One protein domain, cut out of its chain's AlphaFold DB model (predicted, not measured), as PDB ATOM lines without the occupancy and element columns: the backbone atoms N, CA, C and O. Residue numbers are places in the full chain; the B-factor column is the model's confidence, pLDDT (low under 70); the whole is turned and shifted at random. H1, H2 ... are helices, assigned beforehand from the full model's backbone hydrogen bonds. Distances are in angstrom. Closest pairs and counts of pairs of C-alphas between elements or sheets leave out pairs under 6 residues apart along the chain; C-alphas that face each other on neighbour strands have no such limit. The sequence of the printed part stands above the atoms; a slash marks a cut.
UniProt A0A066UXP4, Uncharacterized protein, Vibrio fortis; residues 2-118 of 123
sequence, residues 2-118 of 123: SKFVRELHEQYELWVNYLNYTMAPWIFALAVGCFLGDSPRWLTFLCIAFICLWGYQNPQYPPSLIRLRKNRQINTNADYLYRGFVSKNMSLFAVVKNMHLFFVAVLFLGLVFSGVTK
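AT A GLANCE: This is residues 2 to 118 of the 123 residues of an uncharacterized protein of Vibrio fortis (UniProt A0A066UXP4). Long helix H1 runs the length of a rod, with H2 and H6 packed on its later part as an up-and-down bundle, each helix running against the one before. The hairpin of H3 and H4 lies toward its beginning. The printed part has 117 residues with six named helices, H1 to H6, all helix, loose, with radius of gyration of the C-alphas 16.7 A and spans 51 by 24 by 22 A.

HOW THE PARTS SIT: H1, residues 2 to 36, touches H2, residues 41 to 57, as a hairpin, with residues 27 to 34 alone; the closest C-alphas, Cys 34 and Thr 44, are 6.5 A apart. H6, residues 100 to 113, touches H1 residues 19 to 35 alone, closest C-alphas Ala 24 and Phe 102, 4.4 A. H3, residues 63 to 71, and H4, residues 76 to 89, form a hairpin. H5, residues 92 to 98, touches no helix. O i to N i+4 pairs are within hydrogen-bond range throughout H2 to H6, and 28 of 31 in H1.

IN THESE COORDINATES: H1 spans 49.2 A from C-alpha 2 (-23.434, 9.147, 169.210), with a kink of 30 degrees near residue 25. H6 ends at C-alpha 113 (-3.388, -9.045, 135.059).

THE WHOLE: The printed part has no cut; its five links are tight. Residues 2 and 56 to 60 have pLDDT under 70.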
ATOM      1  N   SER A   2     -24.836   9.486 168.880       68.25
ATOM      2  CA  SER A   2     -23.434   9.147 169.210       68.25
ATOM      3  C   SER A   2     -23.131   7.643 169.297       68.25
ATOM      4  O   SER A   2     -22.141   7.196 168.729       68.25
ATOM      5  N   LYS A   3     -23.995   6.846 169.943       79.12
ATOM      6  CA  LYS A   3     -23.788   5.390 170.093       79.12
ATOM      7  C   LYS A   3     -23.759   4.655 168.744       79.12
ATOM      8  O   LYS A   3     -22.866   3.855 168.514       79.12
ATOM      9  N   PHE A   4     -24.679   5.000 167.841       79.12
ATOM     10  CA  PHE A   4     -24.756   4.414 166.498       79.12
ATOM     11  C   PHE A   4     -23.540   4.770 165.635       79.12
ATOM     12  O   PHE A   4     -22.976   3.904 164.979       79.12
ATOM     13  N   VAL A   5     -23.110   6.036 165.659       77.56
ATOM     14  CA  VAL A   5     -21.925   6.480 164.905       77.56
ATOM     15  C   VAL A   5     -20.656   5.806 165.426       77.56
ATOM     16  O   VAL A   5     -19.796   5.436 164.631       77.56
ATOM     17  N   ARG A   6     -20.546   5.604 166.744       81.88
ATOM     18  CA  ARG A   6     -19.416   4.892 167.352       81.88
ATOM     19  C   ARG A   6     -19.368   3.427 166.916       81.88
ATOM     20  O   ARG A   6     -18.328   2.967 166.471       81.88
ATOM     21  N   GLU A   7     -20.501   2.737 166.966       82.69
ATOM     22  CA  GLU A   7     -20.611   1.330 166.559       82.69
ATOM     23  C   GLU A   7     -20.361   1.130 165.052       82.69
ATOM     24  O   GLU A   7     -19.712   0.174 164.639       82.69
ATOM     25  N   LEU A   8     -20.794   2.083 164.221       82.19
ATOM     26  CA  LEU A   8     -20.478   2.130 162.790       82.19
ATOM     27  C   LEU A   8     -18.963   2.266 162.542       82.19
ATOM     28  O   LEU A   8     -18.433   1.655 161.616       82.19
ATOM     29  N   HIS A   9     -18.268   3.069 163.354       82.38
ATOM     30  CA  HIS A   9     -16.820   3.256 163.241       82.38
ATOM     31  C   HIS A   9     -16.048   2.008 163.680       82.38
ATOM     32  O   HIS A   9     -15.140   1.585 162.977       82.38
ATOM     33  N   GLU A  10     -16.471   1.379 164.775       85.25
ATOM     34  CA  GLU A  10     -15.888   0.135 165.289       85.25
ATOM     35  C   GLU A  10     -16.034  -1.018 164.282       85.25
ATOM     36  O   GLU A  10     -15.064  -1.703 163.961       85.25
ATOM     37  N   GLN A  11     -17.217  -1.177 163.677       83.56
ATOM     38  CA  GLN A  11     -17.420  -2.169 162.612       83.56
ATOM     39  C   GLN A  11     -16.583  -1.870 161.364       83.56
ATOM     40  O   GLN A  11     -16.106  -2.789 160.702       83.56
ATOM     41  N   TYR A  12     -16.400  -0.593 161.026       83.94
ATOM     42  CA  TYR A  12     -15.528  -0.198 159.923       83.94
ATOM     43  C   TYR A  12     -14.058  -0.507 160.216       83.94
ATOM     44  O   TYR A  12     -13.363  -1.001 159.335       83.94
ATOM     45  N   GLU A  13     -13.589  -0.267 161.439       85.12
ATOM     46  CA  GLU A  13     -12.217  -0.577 161.845       85.12
ATOM     47  C   GLU A  13     -11.945  -2.087 161.813       85.12
ATOM     48  O   GLU A  13     -10.934  -2.521 161.262       85.12
ATOM     49  N   LEU A  14     -12.893  -2.900 162.291       85.75
ATOM     50  CA  LEU A  14     -12.838  -4.360 162.158       85.75
ATOM     51  C   LEU A  14     -12.756  -4.793 160.691       85.75
ATOM     52  O   LEU A  14     -11.941  -5.646 160.339       85.75
ATOM     53  N   TRP A  15     -13.556  -4.174 159.822       83.50
ATOM     54  CA  TRP A  15     -13.537  -4.462 158.390       83.50
ATOM     55  C   TRP A  15     -12.211  -4.060 157.724       83.50
ATOM     56  O   TRP A  15     -11.666  -4.829 156.933       83.50
ATOM     57  N   VAL A  16     -11.643  -2.903 158.078       85.50
ATOM     58  CA  VAL A  16     -10.318  -2.458 157.610       85.50
ATOM     59  C   VAL A  16      -9.223  -3.425 158.054       85.50
ATOM     60  O   VAL A  16      -8.399  -3.836 157.235       85.50
ATOM     61  N   ASN A  17      -9.225  -3.817 159.329       87.06
ATOM     62  CA  ASN A  17      -8.254  -4.769 159.862       87.06
ATOM     63  C   ASN A  17      -8.357  -6.116 159.150       87.06
ATOM     64  O   ASN A  17      -7.346  -6.684 158.744       87.06
ATOM     65  N   TYR A  18      -9.575  -6.592 158.916       85.00
ATOM     66  CA  TYR A  18      -9.804  -7.812 158.159       85.00
ATOM     67  C   TYR A  18      -9.285  -7.720 156.712       85.00
ATOM     68  O   TYR A  18      -8.625  -8.644 156.228       85.00
ATOM     69  N   LEU A  19      -9.507  -6.594 156.027       84.31
ATOM     70  CA  LEU A  19      -8.984  -6.379 154.674       84.31
ATOM     71  C   LEU A  19      -7.452  -6.381 154.634       84.31
ATOM     72  O   LEU A  19      -6.871  -7.019 153.760       84.31
ATOM     73  N   ASN A  20      -6.797  -5.701 155.573       86.44
ATOM     74  CA  ASN A  20      -5.339  -5.576 155.591       86.44
ATOM     75  C   ASN A  20      -4.620  -6.836 156.071       86.44
ATOM     76  O   ASN A  20      -3.619  -7.222 155.478       86.44
ATOM     77  N   TYR A  21      -5.092  -7.451 157.152       86.56
ATOM     78  CA  TYR A  21      -4.358  -8.526 157.820       86.56
ATOM     79  C   TYR A  21      -4.820  -9.914 157.409       86.56
ATOM     80  O   TYR A  21      -4.044 -10.860 157.494       86.56
ATOM     81  N   THR A  22      -6.064 -10.055 156.953       85.38
ATOM     82  CA  THR A  22      -6.557 -11.337 156.452       85.38
ATOM     83  C   THR A  22      -6.536 -11.348 154.937       85.38
ATOM     84  O   THR A  22      -5.806 -12.139 154.355       85.38
ATOM     85  N   MET A  23      -7.268 -10.457 154.272       84.38
ATOM     86  CA  MET A  23      -7.443 -10.566 152.819       84.38
ATOM     87  C   MET A  23      -6.221 -10.165 152.006       84.38
ATOM     88  O   MET A  23      -5.943 -10.816 151.001       84.38
ATOM     89  N   ALA A  24      -5.491  -9.123 152.406       86.75
ATOM     90  CA  ALA A  24      -4.343  -8.663 151.633       86.75
ATOM     91  C   ALA A  24      -3.271  -9.755 151.457       86.75
ATOM     92  O   ALA A  24      -2.863  -9.959 150.314       86.75
ATOM     93  N   PRO A  25      -2.879 -10.530 152.492       88.19
ATOM     94  CA  PRO A  25      -1.989 -11.679 152.316       88.19
ATOM     95  C   PRO A  25      -2.510 -12.726 151.327       88.19
ATOM     96  O   PRO A  25      -1.744 -13.200 150.494       88.19
ATOM     97  N   TRP A  26      -3.804 -13.062 151.371       88.56
ATOM     98  CA  TRP A  26      -4.402 -14.028 150.438       88.56
ATOM     99  C   TRP A  26      -4.371 -13.524 148.994       88.56
ATOM    100  O   TRP A  26      -3.969 -14.254 148.090       88.56
ATOM    101  N   ILE A  27      -4.758 -12.267 148.776       87.12
ATOM    102  CA  ILE A  27      -4.732 -11.630 147.453       87.12
ATOM    103  C   ILE A  27      -3.297 -11.543 146.938       87.12
ATOM    104  O   ILE A  27      -3.039 -11.842 145.774       87.12
ATOM    105  N   PHE A  28      -2.357 -11.181 147.809       88.44
ATOM    106  CA  PHE A  28      -0.948 -11.098 147.464       88.44
ATOM    107  C   PHE A  28      -0.373 -12.472 147.106       88.44
ATOM    108  O   PHE A  28       0.289 -12.601 146.081       88.44
ATOM    109  N   ALA A  29      -0.681 -13.516 147.877       88.00
ATOM    110  CA  ALA A  29      -0.262 -14.883 147.577       88.00
ATOM    111  C   ALA A  29      -0.813 -15.373 146.226       88.00
ATOM    112  O   ALA A  29      -0.072 -15.955 145.436       88.00
ATOM    113  N   LEU A  30      -2.084 -15.079 145.923       85.25
ATOM    114  CA  LEU A  30      -2.681 -15.375 144.616       85.25
ATOM    115  C   LEU A  30      -1.978 -14.619 143.483       85.25
ATOM    116  O   LEU A  30      -1.675 -15.210 142.447       85.25
ATOM    117  N   ALA A  31      -1.689 -13.331 143.680       86.06
ATOM    118  CA  ALA A  31      -0.994 -12.509 142.698       86.06
ATOM    119  C   ALA A  31       0.437 -13.008 142.440       86.06
ATOM    120  O   ALA A  31       0.837 -13.130 141.286       86.06
ATOM    121  N   VAL A  32       1.184 -13.369 143.490       86.06
ATOM    122  CA  VAL A  32       2.528 -13.960 143.379       86.06
ATOM    123  C   VAL A  32       2.479 -15.312 142.669       86.06
ATOM    124  O   VAL A  32       3.300 -15.561 141.790       86.06
ATOM    125  N   GLY A  33       1.499 -16.163 142.987       83.50
ATOM    126  CA  GLY A  33       1.290 -17.429 142.281       83.50
ATOM    127  C   GLY A  33       1.034 -17.218 140.786       83.50
ATOM    128  O   GLY A  33       1.662 -17.874 139.955       83.50
ATOM    129  N   CYS A  34       0.188 -16.242 140.441       83.31
ATOM    130  CA  CYS A  34      -0.078 -15.876 139.051       83.31
ATOM    131  C   CYS A  34       1.166 -15.317 138.338       83.31
ATOM    132  O   CYS A  34       1.399 -15.633 137.171       83.31
ATOM    133  N   PHE A  35       1.963 -14.506 139.041       82.94
ATOM    134  CA  PHE A  35       3.189 -13.890 138.528       82.94
ATOM    135  C   PHE A  35       4.295 -14.915 138.250       82.94
ATOM    136  O   PHE A  35       4.935 -14.853 137.201       82.94
ATOM    137  N   LEU A  36       4.525 -15.845 139.186       81.62
ATOM    138  CA  LEU A  36       5.582 -16.859 139.101       81.62
ATOM    139  C   LEU A  36       5.236 -18.002 138.150       81.62
ATOM    140  O   LEU A  36       6.130 -18.549 137.514       81.62
ATOM    141  N   GLY A  37       3.960 -18.385 138.079       76.62
ATOM    142  CA  GLY A  37       3.515 -19.519 137.274       76.62
ATOM    143  C   GLY A  37       3.309 -19.210 135.791       76.62
ATOM    144  O   GLY A  37       2.735 -20.059 135.118       76.62
ATOM    145  N   ASP A  38       3.668 -18.005 135.315       70.94
ATOM    146  CA  ASP A  38       3.308 -17.480 133.981       70.94
ATOM    147  C   ASP A  38       1.852 -17.832 133.620       70.94
ATOM    148  O   ASP A  38       1.530 -18.352 132.547       70.94
ATOM    149  N   SER A  39       0.960 -17.622 134.593       71.56
ATOM    150  CA  SER A  39      -0.401 -18.138 134.517       71.56
ATOM    151  C   SER A  39      -1.143 -17.514 133.341       71.56
ATOM    152  O   SER A  39      -1.040 -16.304 133.115       71.56
ATOM    153  N   PRO A  40      -1.955 -18.288 132.608       74.94
ATOM    154  CA  PRO A  40      -2.733 -17.730 131.521       74.94
ATOM    155  C   PRO A  40      -3.734 -16.700 132.065       74.94
ATOM    156  O   PRO A  40      -4.357 -16.901 133.108       74.94
ATOM    157  N   ARG A  41      -3.918 -15.596 131.326       74.19
ATOM    158  CA  ARG A  41      -4.688 -14.409 131.762       74.19
ATOM    159  C   ARG A  41      -6.110 -14.713 132.251       74.19
ATOM    160  O   ARG A  41      -6.642 -13.974 133.076       74.19
ATOM    161  N   TRP A  42      -6.730 -15.789 131.765       76.88
ATOM    162  CA  TRP A  42      -8.061 -16.216 132.208       76.88
ATOM    163  C   TRP A  42      -8.074 -16.661 133.678       76.88
ATOM    164  O   TRP A  42      -9.061 -16.426 134.369       76.88
ATOM    165  N   LEU A  43      -6.982 -17.238 134.184       77.50
ATOM    166  CA  LEU A  43      -6.868 -17.654 135.582       77.50
ATOM    167  C   LEU A  43      -6.747 -16.432 136.500       77.50
ATOM    168  O   LEU A  43      -7.446 -16.336 137.506       77.50
ATOM    169  N   THR A  44      -5.962 -15.432 136.091       77.62
ATOM    170  CA  THR A  44      -5.872 -14.138 136.785       77.62
ATOM    171  C   THR A  44      -7.213 -13.396 136.767       77.62
ATOM    172  O   THR A  44      -7.610 -12.811 137.775       77.62
ATOM    173  N   PHE A  45      -7.955 -13.469 135.655       80.19
ATOM    174  CA  PHE A  45      -9.315 -12.933 135.559       80.19
ATOM    175  C   PHE A  45     -10.273 -13.616 136.544       80.19
ATOM    176  O   PHE A  45     -11.037 -12.931 137.219       80.19
ATOM    177  N   LEU A  46     -10.203 -14.944 136.683       83.31
ATOM    178  CA  LEU A  46     -10.994 -15.680 137.673       83.31
ATOM    179  C   LEU A  46     -10.634 -15.283 139.110       83.31
ATOM    180  O   LEU A  46     -11.536 -15.121 139.929       83.31
ATOM    181  N   CYS A  47      -9.351 -15.061 139.420       81.50
ATOM    182  CA  CYS A  47      -8.932 -14.558 140.732       81.50
ATOM    183  C   CYS A  47      -9.524 -13.172 141.028       81.50
ATOM    184  O   CYS A  47     -10.041 -12.944 142.122       81.50
ATOM    185  N   ILE A  48      -9.510 -12.262 140.049       81.62
ATOM    186  CA  ILE A  48     -10.135 -10.938 140.183       81.62
ATOM    187  C   ILE A  48     -11.650 -11.075 140.359       81.62
ATOM    188  O   ILE A  48     -12.213 -10.479 141.277       81.62
ATOM    189  N   ALA A  49     -12.311 -11.893 139.536       82.62
ATOM    190  CA  ALA A  49     -13.747 -12.134 139.628       82.62
ATOM    191  C   ALA A  49     -14.142 -12.701 141.000       82.62
ATOM    192  O   ALA A  49     -15.128 -12.252 141.588       82.62
ATOM    193  N   PHE A  50     -13.345 -13.623 141.548       84.31
ATOM    194  CA  PHE A  50     -13.532 -14.160 142.892       84.31
ATOM    195  C   PHE A  50     -13.413 -13.071 143.964       84.31
ATOM    196  O   PHE A  50     -14.298 -12.959 144.809       84.31
ATOM    197  N   ILE A  51     -12.381 -12.222 143.906       81.88
ATOM    198  CA  ILE A  51     -12.199 -11.111 144.857       81.88
ATOM    199  C   ILE A  51     -13.364 -10.114 144.766       81.88
ATOM    200  O   ILE A  51     -13.867  -9.660 145.796       81.88
ATOM    201  N   CYS A  52     -13.835  -9.800 143.557       78.56
ATOM    202  CA  CYS A  52     -14.978  -8.912 143.346       78.56
ATOM    203  C   CYS A  52     -16.289  -9.504 143.888       78.56
ATOM    204  O   CYS A  52     -17.033  -8.804 144.580       78.56
ATOM    205  N   LEU A  53     -16.568 -10.782 143.611       78.94
ATOM    206  CA  LEU A  53     -17.754 -11.479 144.123       78.94
ATOM    207  C   LEU A  53     -17.724 -11.590 145.646       78.94
ATOM    208  O   LEU A  53     -18.719 -11.301 146.312       78.94
ATOM    209  N   TRP A  54     -16.565 -11.945 146.194       78.19
ATOM    210  CA  TRP A  54     -16.346 -12.009 147.627       78.19
ATOM    211  C   TRP A  54     -16.549 -10.639 148.282       78.19
ATOM    212  O   TRP A  54     -17.262 -10.538 149.275       78.19
ATOM    213  N   GLY A  55     -16.010  -9.568 147.691       71.38
ATOM    214  CA  GLY A  55     -16.204  -8.201 148.175       71.38
ATOM    215  C   GLY A  55     -17.671  -7.759 148.161       71.38
ATOM    216  O   GLY A  55     -18.108  -7.066 149.079       71.38
ATOM    217  N   TYR A  56     -18.446  -8.195 147.163       65.81
ATOM    218  CA  TYR A  56     -19.876  -7.889 147.060       65.81
ATOM    219  C   TYR A  56     -20.725  -8.615 148.113       65.81
ATOM    220  O   TYR A  56     -21.661  -8.027 148.655       65.81
ATOM    221  N   GLN A  57     -20.405  -9.875 148.416       63.59
ATOM    222  CA  GLN A  57     -21.146 -10.697 149.383       63.59
ATOM    223  C   GLN A  57     -20.508 -10.745 150.775       63.59
ATOM    224  O   GLN A  57     -20.936 -11.542 151.606       63.59
ATOM    225  N   ASN A  58     -19.498  -9.914 151.045       65.50
ATOM    226  CA  ASN A  58     -18.683 -10.057 152.240       65.50
ATOM    227  C   ASN A  58     -19.536  -9.917 153.521       65.50
ATOM    228  O   ASN A  58     -20.022  -8.819 153.810       65.50
ATOM    229  N   PRO A  59     -19.684 -10.986 154.328       59.06
ATOM    230  CA  PRO A  59     -20.453 -10.939 155.570       59.06
ATOM    231  C   PRO A  59     -19.807 -10.036 156.633       59.06
ATOM    232  O   PRO A  59     -20.484  -9.620 157.568       59.06
ATOM    233  N   GLN A  60     -18.519  -9.703 156.475       63.50
ATOM    234  CA  GLN A  60     -17.787  -8.760 157.326       63.50
ATOM    235  C   GLN A  60     -17.991  -7.295 156.905       63.50
ATOM    236  O   GLN A  60     -17.487  -6.394 157.574       63.50
ATOM    237  N   TYR A  61     -18.706  -7.018 155.806       70.12
ATOM    238  CA  TYR A  61     -19.058  -5.643 155.454       70.12
ATOM    239  C   TYR A  61     -19.985  -5.064 156.538       70.12
ATOM    240  O   TYR A  61     -20.961  -5.729 156.898       70.12
ATOM    241  N   PRO A  62     -19.742  -3.840 157.053       74.50
ATOM    242  CA  PRO A  62     -20.410  -3.371 158.262       74.50
ATOM    243  C   PRO A  62     -21.945  -3.424 158.123       74.50
ATOM    244  O   PRO A  62     -22.522  -2.700 157.302       74.50
ATOM    245  N   PRO A  63     -22.657  -4.265 158.900       73.69
ATOM    246  CA  PRO A  63     -24.096  -4.477 158.724       73.69
ATOM    247  C   PRO A  63     -24.906  -3.201 158.989       73.69
ATOM    248  O   PRO A  63     -25.969  -2.987 158.399       73.69
ATOM    249  N   SER A  64     -24.380  -2.305 159.826       75.25
ATOM    250  CA  SER A  64     -24.921  -0.961 160.051       75.25
ATOM    251  C   SER A  64     -24.860  -0.073 158.796       75.25
ATOM    252  O   SER A  64     -25.830   0.635 158.514       75.25
ATOM    253  N   LEU A  65     -23.803  -0.169 157.977       73.88
ATOM    254  CA  LEU A  65     -23.704   0.488 156.664       73.88
ATOM    255  C   LEU A  65     -24.701  -0.092 155.656       73.88
ATOM    256  O   LEU A  65     -25.261   0.659 154.859       73.88
ATOM    257  N   ILE A  66     -24.956  -1.403 155.690       75.94
ATOM    258  CA  ILE A  66     -25.975  -2.043 154.835       75.94
ATOM    259  C   ILE A  66     -27.366  -1.514 155.194       75.94
ATOM    260  O   ILE A  66     -28.142  -1.147 154.308       75.94
ATOM    261  N   ARG A  67     -27.672  -1.423 156.495       77.50
ATOM    262  CA  ARG A  67     -28.929  -0.838 156.986       77.50
ATOM    263  C   ARG A  67     -29.058   0.634 156.588       77.50
ATOM    264  O   ARG A  67     -30.105   1.019 156.080       77.50
ATOM    265  N   LEU A  68     -27.996   1.432 156.723       76.44
ATOM    266  CA  LEU A  68     -27.959   2.825 156.250       76.44
ATOM    267  C   LEU A  68     -28.195   2.934 154.741       76.44
ATOM    268  O   LEU A  68     -28.995   3.761 154.314       76.44
ATOM    269  N   ARG A  69     -27.556   2.077 153.936       77.44
ATOM    270  CA  ARG A  69     -27.740   2.051 152.478       77.44
ATOM    271  C   ARG A  69     -29.189   1.756 152.094       77.44
ATOM    272  O   ARG A  69     -29.689   2.387 151.169       77.44
ATOM    273  N   LYS A  70     -29.859   0.830 152.788       79.44
ATOM    274  CA  LYS A  70     -31.289   0.541 152.572       79.44
ATOM    275  C   LYS A  70     -32.171   1.714 153.013       79.44
ATOM    276  O   LYS A  70     -33.047   2.137 152.269       79.44
ATOM    277  N   ASN A  71     -31.881   2.299 154.173       78.50
ATOM    278  CA  ASN A  71     -32.672   3.393 154.741       78.50
ATOM    279  C   ASN A  71     -32.502   4.729 154.002       78.50
ATOM    280  O   ASN A  71     -33.366   5.598 154.119       78.50
ATOM    281  N   ARG A  72     -31.436   4.892 153.207       78.19
ATOM    282  CA  ARG A  72     -31.204   6.100 152.398       78.19
ATOM    283  C   ARG A  72     -32.336   6.385 151.403       78.19
ATOM    284  O   ARG A  72     -32.530   7.531 151.030       78.19
ATOM    285  N   GLN A  73     -33.050   5.351 150.948       74.31
ATOM    286  CA  GLN A  73     -34.143   5.502 149.978       74.31
ATOM    287  C   GLN A  73     -35.392   6.140 150.597       74.31
ATOM    288  O   GLN A  73     -36.244   6.633 149.870       74.31
ATOM    289  N   ILE A  74     -35.495   6.122 151.929       82.25
ATOM    290  CA  ILE A  74     -36.698   6.516 152.667       82.25
ATOM    291  C   ILE A  74     -36.432   7.770 153.514       82.25
ATOM    292  O   ILE A  74     -37.343   8.558 153.741       82.25
ATOM    293  N   ASN A  75     -35.195   7.981 153.983       80.38
ATOM    294  CA  ASN A  75     -34.868   9.064 154.908       80.38
ATOM    295  C   ASN A  75     -33.645   9.878 154.454       80.38
ATOM    296  O   ASN A  75     -32.519   9.375 154.422       80.38
ATOM    297  N   THR A  76     -33.855  11.170 154.198       80.12
ATOM    298  CA  THR A  76     -32.820  12.129 153.776       80.12
ATOM    299  C   THR A  76     -31.684  12.250 154.795       80.12
ATOM    300  O   THR A  76     -30.520  12.330 154.415       80.12
ATOM    301  N   ASN A  77     -31.983  12.168 156.099       79.19
ATOM    302  CA  ASN A  77     -30.963  12.217 157.154       79.19
ATOM    303  C   ASN A  77     -30.049  10.985 157.133       79.19
ATOM    304  O   ASN A  77     -28.861  11.093 157.438       79.19
ATOM    305  N   ALA A  78     -30.581   9.821 156.748       77.56
ATOM    306  CA  ALA A  78     -29.783   8.611 156.568       77.56
ATOM    307  C   ALA A  78     -28.882   8.708 155.326       77.56
ATOM    308  O   ALA A  78     -27.761   8.202 155.362       77.56
ATOM    309  N   ASP A  79     -29.328   9.393 154.264       80.94
ATOM    310  CA  ASP A  79     -28.502   9.644 153.074       80.94
ATOM    311  C   ASP A  79     -27.314  10.566 153.392       80.94
ATOM    312  O   ASP A  79     -26.178  10.234 153.052       80.94
ATOM    313  N   TYR A  80     -27.530  11.661 154.131       83.00
ATOM    314  CA  TYR A  80     -26.436  12.542 154.566       83.00
ATOM    315  C   TYR A  80     -25.406  11.813 155.438       83.00
ATOM    316  O   TYR A  80     -24.201  11.954 155.223       83.00
ATOM    317  N   LEU A  81     -25.863  10.985 156.381       81.69
ATOM    318  CA  LEU A  81     -24.991  10.170 157.233       81.69
ATOM    319  C   LEU A  81     -24.194   9.140 156.428       81.69
ATOM    320  O   LEU A  81     -22.989   8.992 156.637       81.69
ATOM    321  N   TYR A  82     -24.848   8.452 155.490       81.75
ATOM    322  CA  TYR A  82     -24.204   7.472 154.622       81.75
ATOM    323  C   TYR A  82     -23.145   8.128 153.733       81.75
ATOM    324  O   TYR A  82     -21.996   7.687 153.716       81.75
ATOM    325  N   ARG A  83     -23.494   9.219 153.041       81.62
ATOM    326  CA  ARG A  83     -22.560   9.947 152.172       81.62
ATOM    327  C   ARG A  83     -21.396  10.535 152.953       81.62
ATOM    328  O   ARG A  83     -20.262  10.391 152.510       81.62
ATOM    329  N   GLY A  84     -21.652  11.143 154.112       82.88
ATOM    330  CA  GLY A  84     -20.605  11.697 154.971       82.88
ATOM    331  C   GLY A  84     -19.635  10.623 155.464       82.88
ATOM    332  O   GLY A  84     -18.420  10.819 155.422       82.88
ATOM    333  N   PHE A  85     -20.150   9.456 155.857       81.94
ATOM    334  CA  PHE A  85     -19.306   8.341 156.281       81.94
ATOM    335  C   PHE A  85     -18.478   7.762 155.129       81.94
ATOM    336  O   PHE A  85     -17.274   7.566 155.282       81.94
ATOM    337  N   VAL A  86     -19.100   7.515 153.973       80.94
ATOM    338  CA  VAL A  86     -18.420   6.974 152.785       80.94
ATOM    339  C   VAL A  86     -17.374   7.958 152.263       80.94
ATOM    340  O   VAL A  86     -16.240   7.569 152.016       80.94
ATOM    341  N   SER A  87     -17.709   9.244 152.166       80.69
ATOM    342  CA  SER A  87     -16.772  10.298 151.761       80.69
ATOM    343  C   SER A  87     -15.549  10.359 152.679       80.69
ATOM    344  O   SER A  87     -14.419  10.451 152.203       80.69
ATOM    345  N   LYS A  88     -15.757  10.272 153.996       80.25
ATOM    346  CA  LYS A  88     -14.671  10.405 154.968       80.25
ATOM    347  C   LYS A  88     -13.802   9.151 155.070       80.25
ATOM    348  O   LYS A  88     -12.585   9.272 155.152       80.25
ATOM    349  N   ASN A  89     -14.417   7.969 155.067       76.00
ATOM    350  CA  ASN A  89     -13.737   6.715 155.407       76.00
ATOM    351  C   ASN A  89     -13.453   5.814 154.195       76.00
ATOM    352  O   ASN A  89     -12.528   5.019 154.245       76.00
ATOM    353  N   MET A  90     -14.190   5.952 153.091       73.56
ATOM    354  CA  MET A  90     -14.006   5.163 151.861       73.56
ATOM    355  C   MET A  90     -13.534   6.006 150.665       73.56
ATOM    356  O   MET A  90     -13.577   5.541 149.527       73.56
ATOM    357  N   SER A  91     -13.071   7.243 150.880       79.19
ATOM    358  CA  SER A  91     -12.379   7.984 149.819       79.19
ATOM    359  C   SER A  91     -11.081   7.282 149.419       79.19
ATOM    360  O   SER A  91     -10.458   6.614 150.240       79.19
ATOM    361  N   LEU A  92     -10.631   7.484 148.175       71.38
ATOM    362  CA  LEU A  92      -9.353   6.954 147.676       71.38
ATOM    363  C   LEU A  92      -8.192   7.229 148.646       71.38
ATOM    364  O   LEU A  92      -7.437   6.321 148.971       71.38
ATOM    365  N   PHE A  93      -8.106   8.445 149.192       78.56
ATOM    366  CA  PHE A  93      -7.096   8.800 150.193       78.56
ATOM    367  C   PHE A  93      -7.236   8.011 151.501       78.56
ATOM    368  O   PHE A  93      -6.235   7.562 152.057       78.56
ATOM    369  N   ALA A  94      -8.461   7.820 151.997       77.19
ATOM    370  CA  ALA A  94      -8.708   7.039 153.204       77.19
ATOM    371  C   ALA A  94      -8.420   5.545 152.992       77.19
ATOM    372  O   ALA A  94      -7.880   4.908 153.890       77.19
ATOM    373  N   VAL A  95      -8.715   5.008 151.806       77.06
ATOM    374  CA  VAL A  95      -8.375   3.631 151.420       77.06
ATOM    375  C   VAL A  95      -6.859   3.464 151.357       77.06
ATOM    376  O   VAL A  95      -6.333   2.548 151.974       77.06
ATOM    377  N   VAL A  96      -6.133   4.376 150.708       80.94
ATOM    378  CA  VAL A  96      -4.663   4.311 150.649       80.94
ATOM    379  C   VAL A  96      -4.043   4.416 152.043       80.94
ATOM    380  O   VAL A  96      -3.097   3.698 152.343       80.94
ATOM    381  N   LYS A  97      -4.577   5.272 152.921       83.00
ATOM    382  CA  LYS A  97      -4.037   5.464 154.274       83.00
ATOM    383  C   LYS A  97      -4.376   4.305 155.218       83.00
ATOM    384  O   LYS A  97      -3.502   3.789 155.909       83.00
ATOM    385  N   ASN A  98      -5.643   3.900 155.257       81.44
ATOM    386  CA  ASN A  98      -6.150   2.954 156.249       81.44
ATOM    387  C   ASN A  98      -6.134   1.505 155.744       81.44
ATOM    388  O   ASN A  98      -5.992   0.598 156.549       81.44
ATOM    389  N   MET A  99      -6.232   1.269 154.434       85.31
ATOM    390  CA  MET A  99      -6.248  -0.058 153.795       85.31
ATOM    391  C   MET A  99      -5.014  -0.269 152.901       85.31
ATOM    392  O   MET A  99      -5.107  -0.832 151.811       85.31
ATOM    393  N   HIS A 100      -3.853   0.229 153.334       85.25
ATOM    394  CA  HIS A 100      -2.624   0.257 152.536       85.25
ATOM    395  C   HIS A 100      -2.169  -1.136 152.071       85.25
ATOM    396  O   HIS A 100      -1.839  -1.297 150.899       85.25
ATOM    397  N   LEU A 101      -2.190  -2.155 152.943       87.19
ATOM    398  CA  LEU A 101      -1.774  -3.515 152.571       87.19
ATOM    399  C   LEU A 101      -2.707  -4.105 151.516       87.19
ATOM    400  O   LEU A 101      -2.251  -4.643 150.507       87.19
ATOM    401  N   PHE A 102      -4.015  -3.956 151.726       86.06
ATOM    402  CA  PHE A 102      -5.019  -4.393 150.761       86.06
ATOM    403  C   PHE A 102      -4.853  -3.680 149.415       86.06
ATOM    404  O   PHE A 102      -4.868  -4.324 148.367       86.06
ATOM    405  N   PHE A 103      -4.624  -2.367 149.439       86.12
ATOM    406  CA  PHE A 103      -4.409  -1.568 148.238       86.12
ATOM    407  C   PHE A 103      -3.172  -2.023 147.453       86.12
ATOM    408  O   PHE A 103      -3.260  -2.216 146.241       86.12
ATOM    409  N   VAL A 104      -2.046  -2.267 148.131       88.38
ATOM    410  CA  VAL A 104      -0.819  -2.780 147.500       88.38
ATOM    411  C   VAL A 104      -1.044  -4.168 146.895       88.38
ATOM    412  O   VAL A 104      -0.639  -4.405 145.759       88.38
ATOM    413  N   ALA A 105      -1.732  -5.069 147.602       86.94
ATOM    414  CA  ALA A 105      -2.024  -6.411 147.098       86.94
ATOM    415  C   ALA A 105      -2.907  -6.381 145.838       86.94
ATOM    416  O   ALA A 105      -2.631  -7.085 144.865       86.94
ATOM    417  N   VAL A 106      -3.938  -5.532 145.826       85.44
ATOM    418  CA  VAL A 106      -4.819  -5.350 144.663       85.44
ATOM    419  C   VAL A 106      -4.077  -4.702 143.494       85.44
ATOM    420  O   VAL A 106      -4.244  -5.142 142.358       85.44
ATOM    421  N   LEU A 107      -3.229  -3.699 143.749       87.88
ATOM    422  CA  LEU A 107      -2.385  -3.101 142.711       87.88
ATOM    423  C   LEU A 107      -1.445  -4.130 142.087       87.88
ATOM    424  O   LEU A 107      -1.331  -4.188 140.864       87.88
ATOM    425  N   PHE A 108      -0.811  -4.964 142.911       88.06
ATOM    426  CA  PHE A 108       0.078  -6.010 142.426       88.06
ATOM    427  C   PHE A 108      -0.676  -7.026 141.561       88.06
ATOM    428  O   PHE A 108      -0.236  -7.338 140.457       88.06
ATOM    429  N   LEU A 109      -1.867  -7.461 141.984       84.62
ATOM    430  CA  LEU A 109      -2.720  -8.322 141.164       84.62
ATOM    431  C   LEU A 109      -3.120  -7.657 139.833       84.62
ATOM    432  O   LEU A 109      -3.129  -8.315 138.793       84.62
ATOM    433  N   GLY A 110      -3.421  -6.355 139.849       84.31
ATOM    434  CA  GLY A 110      -3.724  -5.576 138.647       84.31
ATOM    435  C   GLY A 110      -2.549  -5.512 137.665       84.31
ATOM    436  O   GLY A 110      -2.750  -5.658 136.459       84.31
ATOM    437  N   LEU A 111      -1.320  -5.367 138.171       84.88
ATOM    438  CA  LEU A 111      -0.104  -5.425 137.354       84.88
ATOM    439  C   LEU A 111       0.065  -6.799 136.700       84.88
ATOM    440  O   LEU A 111       0.266  -6.875 135.487       84.88
ATOM    441  N   VAL A 112      -0.106  -7.880 137.463       84.12
ATOM    442  CA  VAL A 112      -0.035  -9.247 136.922       84.12
ATOM    443  C   VAL A 112      -1.093  -9.460 135.837       84.12
ATOM    444  O   VAL A 112      -0.793  -9.982 134.764       84.12
ATOM    445  N   PHE A 113      -2.317  -8.972 136.053       80.75
ATOM    446  CA  PHE A 113      -3.388  -9.045 135.059       80.75
ATOM    447  C   PHE A 113      -3.081  -8.268 133.771       80.75
ATOM    448  O   PHE A 113      -3.418  -8.731 132.681       80.75
ATOM    449  N   SER A 114      -2.393  -7.125 133.869       80.75
ATOM    450  CA  SER A 114      -1.958  -6.353 132.694       80.75
ATOM    451  C   SER A 114      -0.917  -7.080 131.823       80.75
ATOM    452  O   SER A 114      -0.610  -6.627 130.722       80.75
ATOM    453  N   GLY A 115      -0.429  -8.244 132.268       73.50
ATOM    454  CA  GLY A 115       0.543  -9.066 131.551       73.50
ATOM    455  C   GLY A 115       1.986  -8.829 131.990       73.50
ATOM    456  O   GLY A 115       2.910  -9.255 131.296       73.50
ATOM    457  N   VAL A 116       2.196  -8.159 133.126       74.81
ATOM    458  CA  VAL A 116       3.509  -8.083 133.771       74.81
ATOM    459  C   VAL A 116       3.711  -9.374 134.563       74.81
ATOM    460  O   VAL A 116       3.304  -9.480 135.717       74.81
ATOM    461  N   THR A 117       4.294 -10.381 133.918       74.25
ATOM    462  CA  THR A 117       4.660 -11.672 134.519       74.25
ATOM    463  C   THR A 117       6.173 -11.796 134.624       74.25
ATOM    464  O   THR A 117       6.910 -10.956 134.101       74.25
ATOM    465  N   LYS A 118       6.658 -12.838 135.306       71.06
ATOM    466  CA  LYS A 118       8.094 -13.113 135.456       71.06
ATOM    467  C   LYS A 118       8.838 -13.064 134.108       71.06
ATOM    468  O   LYS A 118       9.849 -12.371 133.995       71.06
TER     469      LYS A 118